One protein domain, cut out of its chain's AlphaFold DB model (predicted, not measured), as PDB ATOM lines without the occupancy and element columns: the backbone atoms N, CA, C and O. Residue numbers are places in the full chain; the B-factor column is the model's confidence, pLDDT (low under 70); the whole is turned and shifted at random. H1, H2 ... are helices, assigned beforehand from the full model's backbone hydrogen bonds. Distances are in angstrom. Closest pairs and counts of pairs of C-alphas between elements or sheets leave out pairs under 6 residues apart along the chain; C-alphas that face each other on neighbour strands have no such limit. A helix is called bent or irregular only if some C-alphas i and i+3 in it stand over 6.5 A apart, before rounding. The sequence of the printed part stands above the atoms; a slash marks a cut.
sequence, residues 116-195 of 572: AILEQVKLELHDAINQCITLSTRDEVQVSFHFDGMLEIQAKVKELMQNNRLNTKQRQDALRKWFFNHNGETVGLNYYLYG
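AT A GLANCE: This is residues 116 to 195 of the 572 residues of an uncharacterized protein of Candidatus Berkiella cookevillensis (UniProt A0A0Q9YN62). A long, slightly bent helix, H1, has a helical hairpin, H2 and H3, packed on its second arm, and the short helix H4 sits at the end of that hairpin away from its tight link. H1b, H2 and H3 make a triangle, while the first arm, H1a, reaches on past them and touches no helix; a long link folds back from the end of H1b to the start of H2. The printed part has 80 residues with four named helices, in the order H1, H2, H3, H4, and no named strand: the class is all helix. It is compact, with a radius of gyration of the C-alphas of 11.8 A and spans of 36, 25 and 18 A.

HOW THE PARTS SIT: Begin with H1, residues 116 to 135, assigned as one helix by its hydrogen bonds but bent: C-alphas 124 and 127 are 6.5 A apart. Its arms are H1a, residues 116 to 124, and H1b, residues 127 to 135, at a shallow tilt of 21 degrees. Look next at H3, residues 168 to 180: it touches H1b, opposite ways at a steep tilt of 41 degrees, the closest C-alphas, those of Asn 130 and Gln 172, being 5.5 A apart. H1a and H3 are close but not clearly touching, with the closest C-alphas, Lys 122 and Phe 180, 7.6 A apart. H2, residues 151 to 162, forms a hairpin with H3, opposite ways at a shallow tilt of 29 degrees; the closest C-alphas, Leu 160 and Arg 171, are 5.8 A apart. H2 only just touches H1b, with 3 pairs of C-alphas within 8 A, through its residues 157 to 161 alone; the closest are Ile 133 and Val 157, 6.6 A apart. H4, residues 187 to 194, touches H3 only at the corner by their link, with C-alphas 179 and 188 closest at 3.8 A. H2 and H4 only just touch, with 3 pairs of C-alphas within 8 A, the closest being Ile 153 and Gly 188 at 7.1 A. H4 is apart from both H1a and H1b. In H1a, H2, H3 and H4 every O i to N i+4 pair is within hydrogen-bond range; in H1b 4 of 5 are.

IN THESE COORDINATES: Find C-alpha 116 at (-6.608, 9.927, 15.989); from there H1a runs 12.6 A to Glu 124, and H1b spans 11.9 A from Asp 127 to Leu 135. H2 starts at C-alpha 151, (20.498, 17.265, 17.898), and is 16.3 A long. H3 runs 18.2 A from Thr 168 to Phe 180. H4 ends at C-alpha 194, (10.452, 13.421, 25.399).

THE WHOLE: The two C-alphas farthest apart, those of Ala 116 and Asp 139, are 37.9 A apart. The link from H1 to H2, residues 136 to 150, is long; H2 to H3 is tight and H3 to H4 short. The printed part has no cut. Its mean pLDDT is 88.5, and no printed residue is under 70.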
ATOM      1  N   ALA A 116      -6.118   8.854  16.848       86.00
ATOM      2  CA  ALA A 116      -6.608   9.927  15.989       86.00
ATOM      3  C   ALA A 116      -5.772  11.205  16.146       86.00
ATOM      4  O   ALA A 116      -5.531  11.901  15.156       86.00
ATOM      5  N   ILE A 117      -5.312  11.504  17.364       85.50
ATOM      6  CA  ILE A 117      -4.381  12.616  17.616       85.50
ATOM      7  C   ILE A 117      -2.996  12.262  17.074       85.50
ATOM      8  O   ILE A 117      -2.385  13.081  16.393       85.50
ATOM      9  N   LEU A 118      -2.523  11.032  17.297       87.06
ATOM     10  CA  LEU A 118      -1.246  10.556  16.766       87.06
ATOM     11  C   LEU A 118      -1.188  10.666  15.240       87.06
ATOM     12  O   LEU A 118      -0.167  11.077  14.692       87.06
ATOM     13  N   GLU A 119      -2.270  10.317  14.543       87.12
ATOM     14  CA  GLU A 119      -2.325  10.454  13.088       87.12
ATOM     15  C   GLU A 119      -2.260  11.923  12.649       87.12
ATOM     16  O   GLU A 119      -1.534  12.251  11.712       87.12
ATOM     17  N   GLN A 120      -2.924  12.836  13.362       84.69
ATOM     18  CA  GLN A 120      -2.807  14.276  13.098       84.69
ATOM     19  C   GLN A 120      -1.377  14.787  13.318       84.69
ATOM     20  O   GLN A 120      -0.865  15.519  12.473       84.69
ATOM     21  N   VAL A 121      -0.707  14.352  14.393       84.62
ATOM     22  CA  VAL A 121       0.712  14.671  14.644       84.62
ATOM     23  C   VAL A 121       1.588  14.160  13.513       84.62
ATOM     24  O   VAL A 121       2.447  14.885  13.021       84.62
ATOM     25  N   LYS A 122       1.372  12.920  13.070       87.69
ATOM     26  CA  LYS A 122       2.134  12.346  11.957       87.69
ATOM     27  C   LYS A 122       1.980  13.172  10.693       87.69
ATOM     28  O   LYS A 122       2.987  13.444  10.048       87.69
ATOM     29  N   LEU A 123       0.756  13.577  10.359       85.25
ATOM     30  CA  LEU A 123       0.478  14.404   9.187       85.25
ATOM     31  C   LEU A 123       1.140  15.784   9.291       85.25
ATOM     32  O   LEU A 123       1.780  16.211   8.335       85.25
ATOM     33  N   GLU A 124       1.052  16.450  10.445       83.75
ATOM     34  CA  GLU A 124       1.675  17.768  10.653       83.75
ATOM     35  C   GLU A 124       3.209  17.695  10.592       83.75
ATOM     36  O   GLU A 124       3.860  18.505   9.929       83.75
ATOM     37  N   LEU A 125       3.799  16.669  11.208       89.25
ATOM     38  CA  LEU A 125       5.247  16.472  11.204       89.25
ATOM     39  C   LEU A 125       5.773  15.904   9.882       89.25
ATOM     40  O   LEU A 125       6.972  16.000   9.618       89.25
ATOM     41  N   HIS A 126       4.922  15.322   9.031       89.69
ATOM     42  CA  HIS A 126       5.349  14.702   7.774       89.69
ATOM     43  C   HIS A 126       6.074  15.706   6.875       89.69
ATOM     44  O   HIS A 126       7.188  15.436   6.413       89.69
ATOM     45  N   ASP A 127       5.483  16.880   6.673       87.12
ATOM     46  CA  ASP A 127       6.081  17.924   5.845       87.12
ATOM     47  C   ASP A 127       7.320  18.531   6.504       87.12
ATOM     48  O   ASP A 127       8.334  18.724   5.826       87.12
ATOM     49  N   ALA A 128       7.298  18.735   7.824       89.19
ATOM     50  CA  ALA A 128       8.457  19.208   8.581       89.19
ATOM     51  C   ALA A 128       9.665  18.262   8.431       89.19
ATOM     52  O   ALA A 128      10.792  18.707   8.200       89.19
ATOM     53  N   ILE A 129       9.434  16.947   8.484       92.06
ATOM     54  CA  ILE A 129      10.469  15.920   8.291       92.06
ATOM     55  C   ILE A 129      11.016  15.968   6.863       92.06
ATOM     56  O   ILE A 129      12.228  15.896   6.650       92.06
ATOM     57  N   ASN A 130      10.142  16.123   5.869       90.56
ATOM     58  CA  ASN A 130      10.562  16.197   4.470       90.56
ATOM     59  C   ASN A 130      11.410  17.437   4.196       90.56
ATOM     60  O   ASN A 130      12.400  17.351   3.464       90.56
ATOM     61  N   GLN A 131      11.035  18.567   4.798       88.69
ATOM     62  CA  GLN A 131      11.764  19.825   4.687       88.69
ATOM     63  C   GLN A 131      13.189  19.709   5.223       88.69
ATOM     64  O   GLN A 131      14.084  20.274   4.608       88.69
ATOM     65  N   CYS A 132      13.440  18.910   6.264       92.38
ATOM     66  CA  CYS A 132      14.797  18.717   6.784       92.38
ATOM     67  C   CYS A 132      15.770  18.197   5.710       92.38
ATOM     68  O   CYS A 132      16.901  18.660   5.618       92.38
ATOM     69  N   ILE A 133      15.334  17.268   4.849       93.06
ATOM     70  CA  ILE A 133      16.161  16.781   3.728       93.06
ATOM     71  C   ILE A 133      16.234  17.802   2.589       93.06
ATOM     72  O   ILE A 133      17.257  17.893   1.919       93.06
ATOM     73  N   THR A 134      15.153  18.539   2.339       90.25
ATOM     74  CA  THR A 134      15.084  19.515   1.240       90.25
ATOM     75  C   THR A 134      15.939  20.755   1.504       90.25
ATOM     76  O   THR A 134      16.521  21.291   0.566       90.25
ATOM     77  N   LEU A 135      16.000  21.207   2.758       86.94
ATOM     78  CA  LEU A 135      16.747  22.393   3.188       86.94
ATOM     79  C   LEU A 135      18.220  22.084   3.475       86.94
ATOM     80  O   LEU A 135      19.067  22.963   3.371       86.94
ATOM     81  N   SER A 136      18.537  20.835   3.818       89.06
ATOM     82  CA  SER A 136      19.913  20.434   4.098       89.06
ATOM     83  C   SER A 136      20.724  20.207   2.825       89.06
ATOM     84  O   SER A 136      20.235  19.718   1.803       89.06
ATOM     85  N   THR A 137      22.021  20.464   2.929       85.00
ATOM     86  CA  THR A 137      23.040  20.059   1.960       85.00
ATOM     87  C   THR A 137      23.931  18.965   2.564       85.00
ATOM     88  O   THR A 137      23.617  18.378   3.600       85.00
ATOM     89  N   ARG A 138      25.029  18.603   1.888       79.12
ATOM     90  CA  ARG A 138      26.004  17.645   2.442       79.12
ATOM     91  C   ARG A 138      26.809  18.227   3.602       79.12
ATOM     92  O   ARG A 138      27.181  17.476   4.502       79.12
ATOM     93  N   ASP A 139      27.076  19.526   3.540       81.62
ATOM     94  CA  ASP A 139      27.993  20.217   4.446       81.62
ATOM     95  C   ASP A 139      27.240  21.029   5.507       81.62
ATOM     96  O   ASP A 139      27.781  21.303   6.574       81.62
ATOM     97  N   GLU A 140      25.966  21.328   5.253       86.06
ATOM     98  CA  GLU A 140      25.112  22.132   6.120       86.06
ATOM     99  C   GLU A 140      23.785  21.413   6.377       86.06
ATOM    100  O   GLU A 140      23.080  21.029   5.442       86.06
ATOM    101  N   VAL A 141      23.446  21.217   7.650       87.75
ATOM    102  CA  VAL A 141      22.189  20.583   8.064       87.75
ATOM    103  C   VAL A 141      21.232  21.668   8.527       87.75
ATOM    104  O   VAL A 141      21.516  22.363   9.496       87.75
ATOM    105  N   GLN A 142      20.085  21.760   7.867       86.94
ATOM    106  CA  GLN A 142      18.988  22.636   8.254       86.94
ATOM    107  C   GLN A 142      17.764  21.784   8.590       86.94
ATOM    108  O   GLN A 142      17.324  20.949   7.793       86.94
ATOM    109  N   VAL A 143      17.218  21.987   9.785       85.81
ATOM    110  CA  VAL A 143      16.010  21.304  10.257       85.81
ATOM    111  C   VAL A 143      14.829  22.266  10.290       85.81
ATOM    112  O   VAL A 143      14.995  23.478  10.388       85.81
ATOM    113  N   SER A 144      13.619  21.717  10.177       85.06
ATOM    114  CA  SER A 144      12.390  22.489  10.370       85.06
ATOM    115  C   SER A 144      12.337  23.075  11.785       85.06
ATOM    116  O   SER A 144      12.857  22.468  12.719       85.06
ATOM    117  N   PHE A 145      11.647  24.206  11.955       79.62
ATOM    118  CA  PHE A 145      11.463  24.859  13.257       79.62
ATOM    119  C   PHE A 145      10.818  23.938  14.310       79.62
ATOM    120  O   PHE A 145      11.043  24.123  15.498       79.62
ATOM    121  N   HIS A 146      10.054  22.920  13.890       81.19
ATOM    122  CA  HIS A 146       9.500  21.895  14.788       81.19
ATOM    123  C   HIS A 146      10.574  21.046  15.489       81.19
ATOM    124  O   HIS A 146      10.276  20.372  16.471       81.19
ATOM    125  N   PHE A 147      11.796  21.032  14.955       86.19
ATOM    126  CA  PHE A 147      12.921  20.221  15.421       86.19
ATOM    127  C   PHE A 147      14.129  21.083  15.790       86.19
ATOM    128  O   PHE A 147      15.256  20.580  15.840       86.19
ATOM    129  N   ASP A 148      13.919  22.383  16.001       81.50
ATOM    130  CA  ASP A 148      14.995  23.279  16.399       81.50
ATOM    131  C   ASP A 148      15.622  22.808  17.723       81.50
ATOM    132  O   ASP A 148      14.937  22.331  18.629       81.50
ATOM    133  N   GLY A 149      16.952  22.836  17.790       80.81
ATOM    134  CA  GLY A 149      17.715  22.283  18.914       80.81
ATOM    135  C   GLY A 149      17.673  20.752  19.090       80.81
ATOM    136  O   GLY A 149      18.360  20.236  19.973       80.81
ATOM    137  N   MET A 150      16.931  19.981  18.283       89.69
ATOM    138  CA  MET A 150      16.893  18.510  18.397       89.69
ATOM    139  C   MET A 150      18.094  17.857  17.696       89.69
ATOM    140  O   MET A 150      18.023  17.443  16.531       89.69
ATOM    141  N   LEU A 151      19.213  17.750  18.419       89.75
ATOM    142  CA  LEU A 151      20.498  17.265  17.898       89.75
ATOM    143  C   LEU A 151      20.420  15.862  17.286       89.75
ATOM    144  O   LEU A 151      21.121  15.575  16.316       89.75
ATOM    145  N   GLU A 152      19.558  14.988  17.794       91.44
ATOM    146  CA  GLU A 152      19.399  13.626  17.285       91.44
ATOM    147  C   GLU A 152      18.765  13.602  15.893       91.44
ATOM    148  O   GLU A 152      19.170  12.813  15.033       91.44
ATOM    149  N   ILE A 153      17.822  14.510  15.630       89.88
ATOM    150  CA  ILE A 153      17.230  14.674  14.299       89.88
ATOM    151  C   ILE A 153      18.267  15.271  13.352       89.88
ATOM    152  O   ILE A 153      18.439  14.761  12.244       89.88
ATOM    153  N   GLN A 154      19.017  16.286  13.793       92.00
ATOM    154  CA  GLN A 154      20.104  16.871  13.001       92.00
ATOM    155  C   GLN A 154      21.170  15.825  12.643       92.00
ATOM    156  O   GLN A 154      21.573  15.716  11.483       92.00
ATOM    157  N   ALA A 155      21.584  15.000  13.607       93.12
ATOM    158  CA  ALA A 155      22.530  13.911  13.391       93.12
ATOM    159  C   ALA A 155      21.990  12.891  12.381       93.12
ATOM    160  O   ALA A 155      22.717  12.480  11.471       93.12
ATOM    161  N   LYS A 156      20.701  12.531  12.479       94.50
ATOM    162  CA  LYS A 156      20.079  11.608  11.525       94.50
ATOM    163  C   LYS A 156      19.980  12.194  10.119       94.50
ATOM    164  O   LYS A 156      20.256  11.496   9.142       94.50
ATOM    165  N   VAL A 157      19.621  13.469   9.996       94.00
ATOM    166  CA  VAL A 157      19.602  14.181   8.709       94.00
ATOM    167  C   VAL A 157      21.005  14.201   8.105       94.00
ATOM    168  O   VAL A 157      21.169  13.817   6.947       94.00
ATOM    169  N   LYS A 158      22.029  14.541   8.899       94.44
ATOM    170  CA  LYS A 158      23.436  14.537   8.472       94.44
ATOM    171  C   LYS A 158      23.869  13.179   7.922       94.44
ATOM    172  O   LYS A 158      24.414  13.112   6.821       94.44
ATOM    173  N   GLU A 159      23.580  12.102   8.653       94.75
ATOM    174  CA  GLU A 159      23.869  10.722   8.239       94.75
ATOM    175  C   GLU A 159      23.264  10.416   6.856       94.75
ATOM    176  O   GLU A 159      23.934   9.881   5.968       94.75
ATOM    177  N   LEU A 160      22.000  10.796   6.641       94.19
ATOM    178  CA  LEU A 160      21.293  10.549   5.382       94.19
ATOM    179  C   LEU A 160      21.818  11.411   4.228       94.19
ATOM    180  O   LEU A 160      21.906  10.924   3.095       94.19
ATOM    181  N   MET A 161      22.196  12.663   4.496       92.25
ATOM    182  CA  MET A 161      22.767  13.573   3.495       92.25
ATOM    183  C   MET A 161      24.164  13.141   3.041       92.25
ATOM    184  O   MET A 161      24.488  13.252   1.854       92.25
ATOM    185  N   GLN A 162      24.957  12.561   3.945       92.06
ATOM    186  CA  GLN A 162      26.273  11.991   3.639       92.06
ATOM    187  C   GLN A 162      26.189  10.662   2.865       92.06
ATOM    188  O   GLN A 162      27.167  10.233   2.244       92.06
ATOM    189  N   ASN A 163      25.020  10.012   2.833       89.81
ATOM    190  CA  ASN A 163      24.825   8.788   2.070       89.81
ATOM    191  C   ASN A 163      24.652   9.073   0.566       89.81
ATOM    192  O   ASN A 163      23.579   9.442   0.073       89.81
ATOM    193  N   ASN A 164      25.726   8.835  -0.189       84.75
ATOM    194  CA  ASN A 164      25.783   9.055  -1.638       84.75
ATOM    195  C   ASN A 164      24.981   8.045  -2.471       84.75
ATOM    196  O   ASN A 164      24.818   8.255  -3.670       84.75
ATOM    197  N   ARG A 165      24.495   6.956  -1.864       89.69
ATOM    198  CA  ARG A 165      23.709   5.923  -2.561       89.69
ATOM    199  C   ARG A 165      22.211   6.218  -2.570       89.69
ATOM    200  O   ARG A 165      21.489   5.598  -3.342       89.69
ATOM    201  N   LEU A 166      21.748   7.126  -1.709       91.94
ATOM    202  CA  LEU A 166      20.340   7.495  -1.595       91.94
ATOM    203  C   LEU A 166      20.071   8.786  -2.371       91.94
ATOM    204  O   LEU A 166      20.774   9.780  -2.194       91.94
ATOM    205  N   ASN A 167      19.031   8.793  -3.201       92.38
ATOM    206  CA  ASN A 167      18.490  10.030  -3.763       92.38
ATOM    207  C   ASN A 167      17.618  10.775  -2.731       92.38
ATOM    208  O   ASN A 167      17.297  10.240  -1.669       92.38
ATOM    209  N   THR A 168      17.202  12.006  -3.042       91.69
ATOM    210  CA  THR A 168      16.405  12.857  -2.136       91.69
ATOM    211  C   THR A 168      15.153  12.160  -1.606       91.69
ATOM    212  O   THR A 168      14.914  12.168  -0.401       91.69
ATOM    213  N   LYS A 169      14.387  11.492  -2.476       94.56
ATOM    214  CA  LYS A 169      13.166  10.781  -2.076       94.56
ATOM    215  C   LYS A 169      13.478   9.635  -1.111       94.56
ATOM    216  O   LYS A 169      12.837   9.519  -0.075       94.56
ATOM    217  N   GLN A 170      14.507   8.841  -1.405       95.44
ATOM    218  CA  GLN A 170      14.943   7.740  -0.540       95.44
ATOM    219  C   GLN A 170      15.452   8.233   0.821       95.44
ATOM    220  O   GLN A 170      15.227   7.567   1.828       95.44
ATOM    221  N   ARG A 171      16.111   9.399   0.875       95.12
ATOM    222  CA  ARG A 171      16.510  10.035   2.142       95.12
ATOM    223  C   ARG A 171      15.294  10.466   2.957       95.12
ATOM    224  O   ARG A 171      15.237  10.166   4.143       95.12
ATOM    225  N   GLN A 172      14.307  11.101   2.325       94.56
ATOM    226  CA  GLN A 172      13.049  11.472   2.985       94.56
ATOM    227  C   GLN A 172      12.306  10.233   3.503       94.56
ATOM    228  O   GLN A 172      11.899  10.205   4.660       94.56
ATOM    229  N   ASP A 173      12.184   9.181   2.689       93.75
ATOM    230  CA  ASP A 173      11.589   7.901   3.094       93.75
ATOM    231  C   ASP A 173      12.319   7.278   4.292       93.75
ATOM    232  O   ASP A 173      11.683   6.842   5.253       93.75
ATOM    233  N   ALA A 174      13.655   7.261   4.263       93.69
ATOM    234  CA  ALA A 174      14.471   6.725   5.347       93.69
ATOM    235  C   ALA A 174      14.321   7.538   6.639       93.69
ATOM    236  O   ALA A 174      14.190   6.943   7.710       93.69
ATOM    237  N   LEU A 175      14.294   8.871   6.543       93.50
ATOM    238  CA  LEU A 175      14.095   9.749   7.693       93.50
ATOM    239  C   LEU A 175      12.703   9.556   8.298       93.50
ATOM    240  O   LEU A 175      12.592   9.365   9.504       93.50
ATOM    241  N   ARG A 176      11.650   9.510   7.472       93.38
ATOM    242  CA  ARG A 176      10.276   9.240   7.927       93.38
ATOM    243  C   ARG A 176      10.146   7.886   8.597       93.38
ATOM    244  O   ARG A 176       9.524   7.784   9.650       93.38
ATOM    245  N   LYS A 177      10.741   6.850   8.000       92.25
ATOM    246  CA  LYS A 177      10.748   5.509   8.585       92.25
ATOM    247  C   LYS A 177      11.469   5.521   9.926       92.25
ATOM    248  O   LYS A 177      10.931   5.006  10.892       92.25
ATOM    249  N   TRP A 178      12.644   6.140  10.012       93.00
ATOM    250  CA  TRP A 178      13.353   6.288  11.282       93.00
ATOM    251  C   TRP A 178      12.526   7.046  12.333       93.00
ATOM    252  O   TRP A 178      12.501   6.657  13.499       93.00
ATOM    253  N   PHE A 179      11.824   8.096  11.911       92.94
ATOM    254  CA  PHE A 179      11.084   8.961  12.813       92.94
ATOM    255  C   PHE A 179       9.817   8.296  13.362       92.94
ATOM    256  O   PHE A 179       9.616   8.251  14.575       92.94
ATOM    257  N   PHE A 180       8.974   7.754  12.480       90.19
ATOM    258  CA  PHE A 180       7.655   7.242  12.856       90.19
ATOM    259  C   PHE A 180       7.604   5.738  13.117       90.19
ATOM    260  O   PHE A 180       6.701   5.306  13.827       90.19
ATOM    261  N   ASN A 181       8.477   4.927  12.508       84.38
ATOM    262  CA  ASN A 181       8.447   3.471  12.676       84.38
ATOM    263  C   ASN A 181       9.739   2.784  12.185       84.38
ATOM    264  O   ASN A 181       9.823   2.283  11.052       84.38
ATOM    265  N   HIS A 182      10.752   2.741  13.048       76.50
ATOM    266  CA  HIS A 182      11.987   2.003  12.828       76.50
ATOM    267  C   HIS A 182      11.903   0.640  13.516       76.50
ATOM    268  O   HIS A 182      11.938   0.561  14.735       76.50
ATOM    269  N   ASN A 183      11.805  -0.444  12.743       77.12
ATOM    270  CA  ASN A 183      11.745  -1.816  13.270       77.12
ATOM    271  C   ASN A 183      10.619  -2.055  14.300       77.12
ATOM    272  O   ASN A 183      10.762  -2.895  15.180       77.12
ATOM    273  N   GLY A 184       9.493  -1.346  14.177       75.38
ATOM    274  CA  GLY A 184       8.387  -1.417  15.136       75.38
ATOM    275  C   GLY A 184       8.450  -0.370  16.251       75.38
ATOM    276  O   GLY A 184       7.519  -0.306  17.047       75.38
ATOM    277  N   GLU A 185       9.493   0.464  16.301       81.12
ATOM    278  CA  GLU A 185       9.702   1.477  17.341       81.12
ATOM    279  C   GLU A 185       9.570   2.911  16.803       81.12
ATOM    280  O   GLU A 185       9.955   3.225  15.674       81.12
ATOM    281  N   THR A 186       9.062   3.821  17.633       81.50
ATOM    282  CA  THR A 186       8.834   5.241  17.309       81.50
ATOM    283  C   THR A 186      10.003   6.129  17.753       81.50
ATOM    284  O   THR A 186       9.810   7.104  18.472       81.50
ATOM    285  N   VAL A 187      11.238   5.788  17.363       86.19
ATOM    286  CA  VAL A 187      12.466   6.411  17.907       86.19
ATOM    287  C   VAL A 187      12.505   7.933  17.721       86.19
ATOM    288  O   VAL A 187      12.659   8.657  18.702       86.19
ATOM    289  N   GLY A 188      12.350   8.443  16.492       88.25
ATOM    290  CA  GLY A 188      12.398   9.897  16.263       88.25
ATOM    291  C   GLY A 188      11.217  10.643  16.884       88.25
ATOM    292  O   GLY A 188      11.406  11.710  17.461       88.25
ATOM    293  N   LEU A 189      10.021  10.048  16.862       90.31
ATOM    294  CA  LEU A 189       8.864  10.603  17.563       90.31
ATOM    295  C   LEU A 189       9.099  10.667  19.080       90.31
ATOM    296  O   LEU A 189       8.697  11.639  19.704       90.31
ATOM    297  N   ASN A 190       9.797   9.701  19.681       90.31
ATOM    298  CA  ASN A 190      10.122   9.752  21.107       90.31
ATOM    299  C   ASN A 190      11.070  10.910  21.444       90.31
ATOM    300  O   ASN A 190      10.907  11.512  22.498       90.31
ATOM    301  N   TYR A 191      12.011  11.268  20.562       90.81
ATOM    302  CA  TYR A 191      12.813  12.487  20.736       90.81
ATOM    303  C   TYR A 191      11.957  13.750  20.623       90.81
ATOM    304  O   TYR A 191      12.098  14.658  21.437       90.81
ATOM    305  N   TYR A 192      11.022  13.782  19.674       89.81
ATOM    306  CA  TYR A 192      10.073  14.888  19.559       89.81
ATOM    307  C   TYR A 192       9.179  15.031  20.800       89.81
ATOM    308  O   TYR A 192       8.899  16.143  21.233       89.81
ATOM    309  N   LEU A 193       8.743  13.919  21.394       89.88
ATOM    310  CA  LEU A 193       7.886  13.937  22.578       89.88
ATOM    311  C   LEU A 193       8.673  14.214  23.863       89.88
ATOM    312  O   LEU A 193       8.281  15.088  24.628       89.88
ATOM    313  N   TYR A 194       9.779  13.508  24.094       89.44
ATOM    314  CA  TYR A 194      10.452  13.421  25.399       89.44
ATOM    315  C   TYR A 194      11.932  13.815  25.385       89.44
ATOM    316  O   TYR A 194      12.588  13.730  26.423       89.44
ATOM    317  N   GLY A 195      12.485  14.203  24.233       87.19
ATOM    318  CA  GLY A 195      13.852  14.714  24.155       87.19
ATOM    319  C   GLY A 195      14.021  16.017  24.940       87.19
ATOM    320  O   GLY A 195      13.045  16.651  25.342       87.19
TER     321      GLY A 195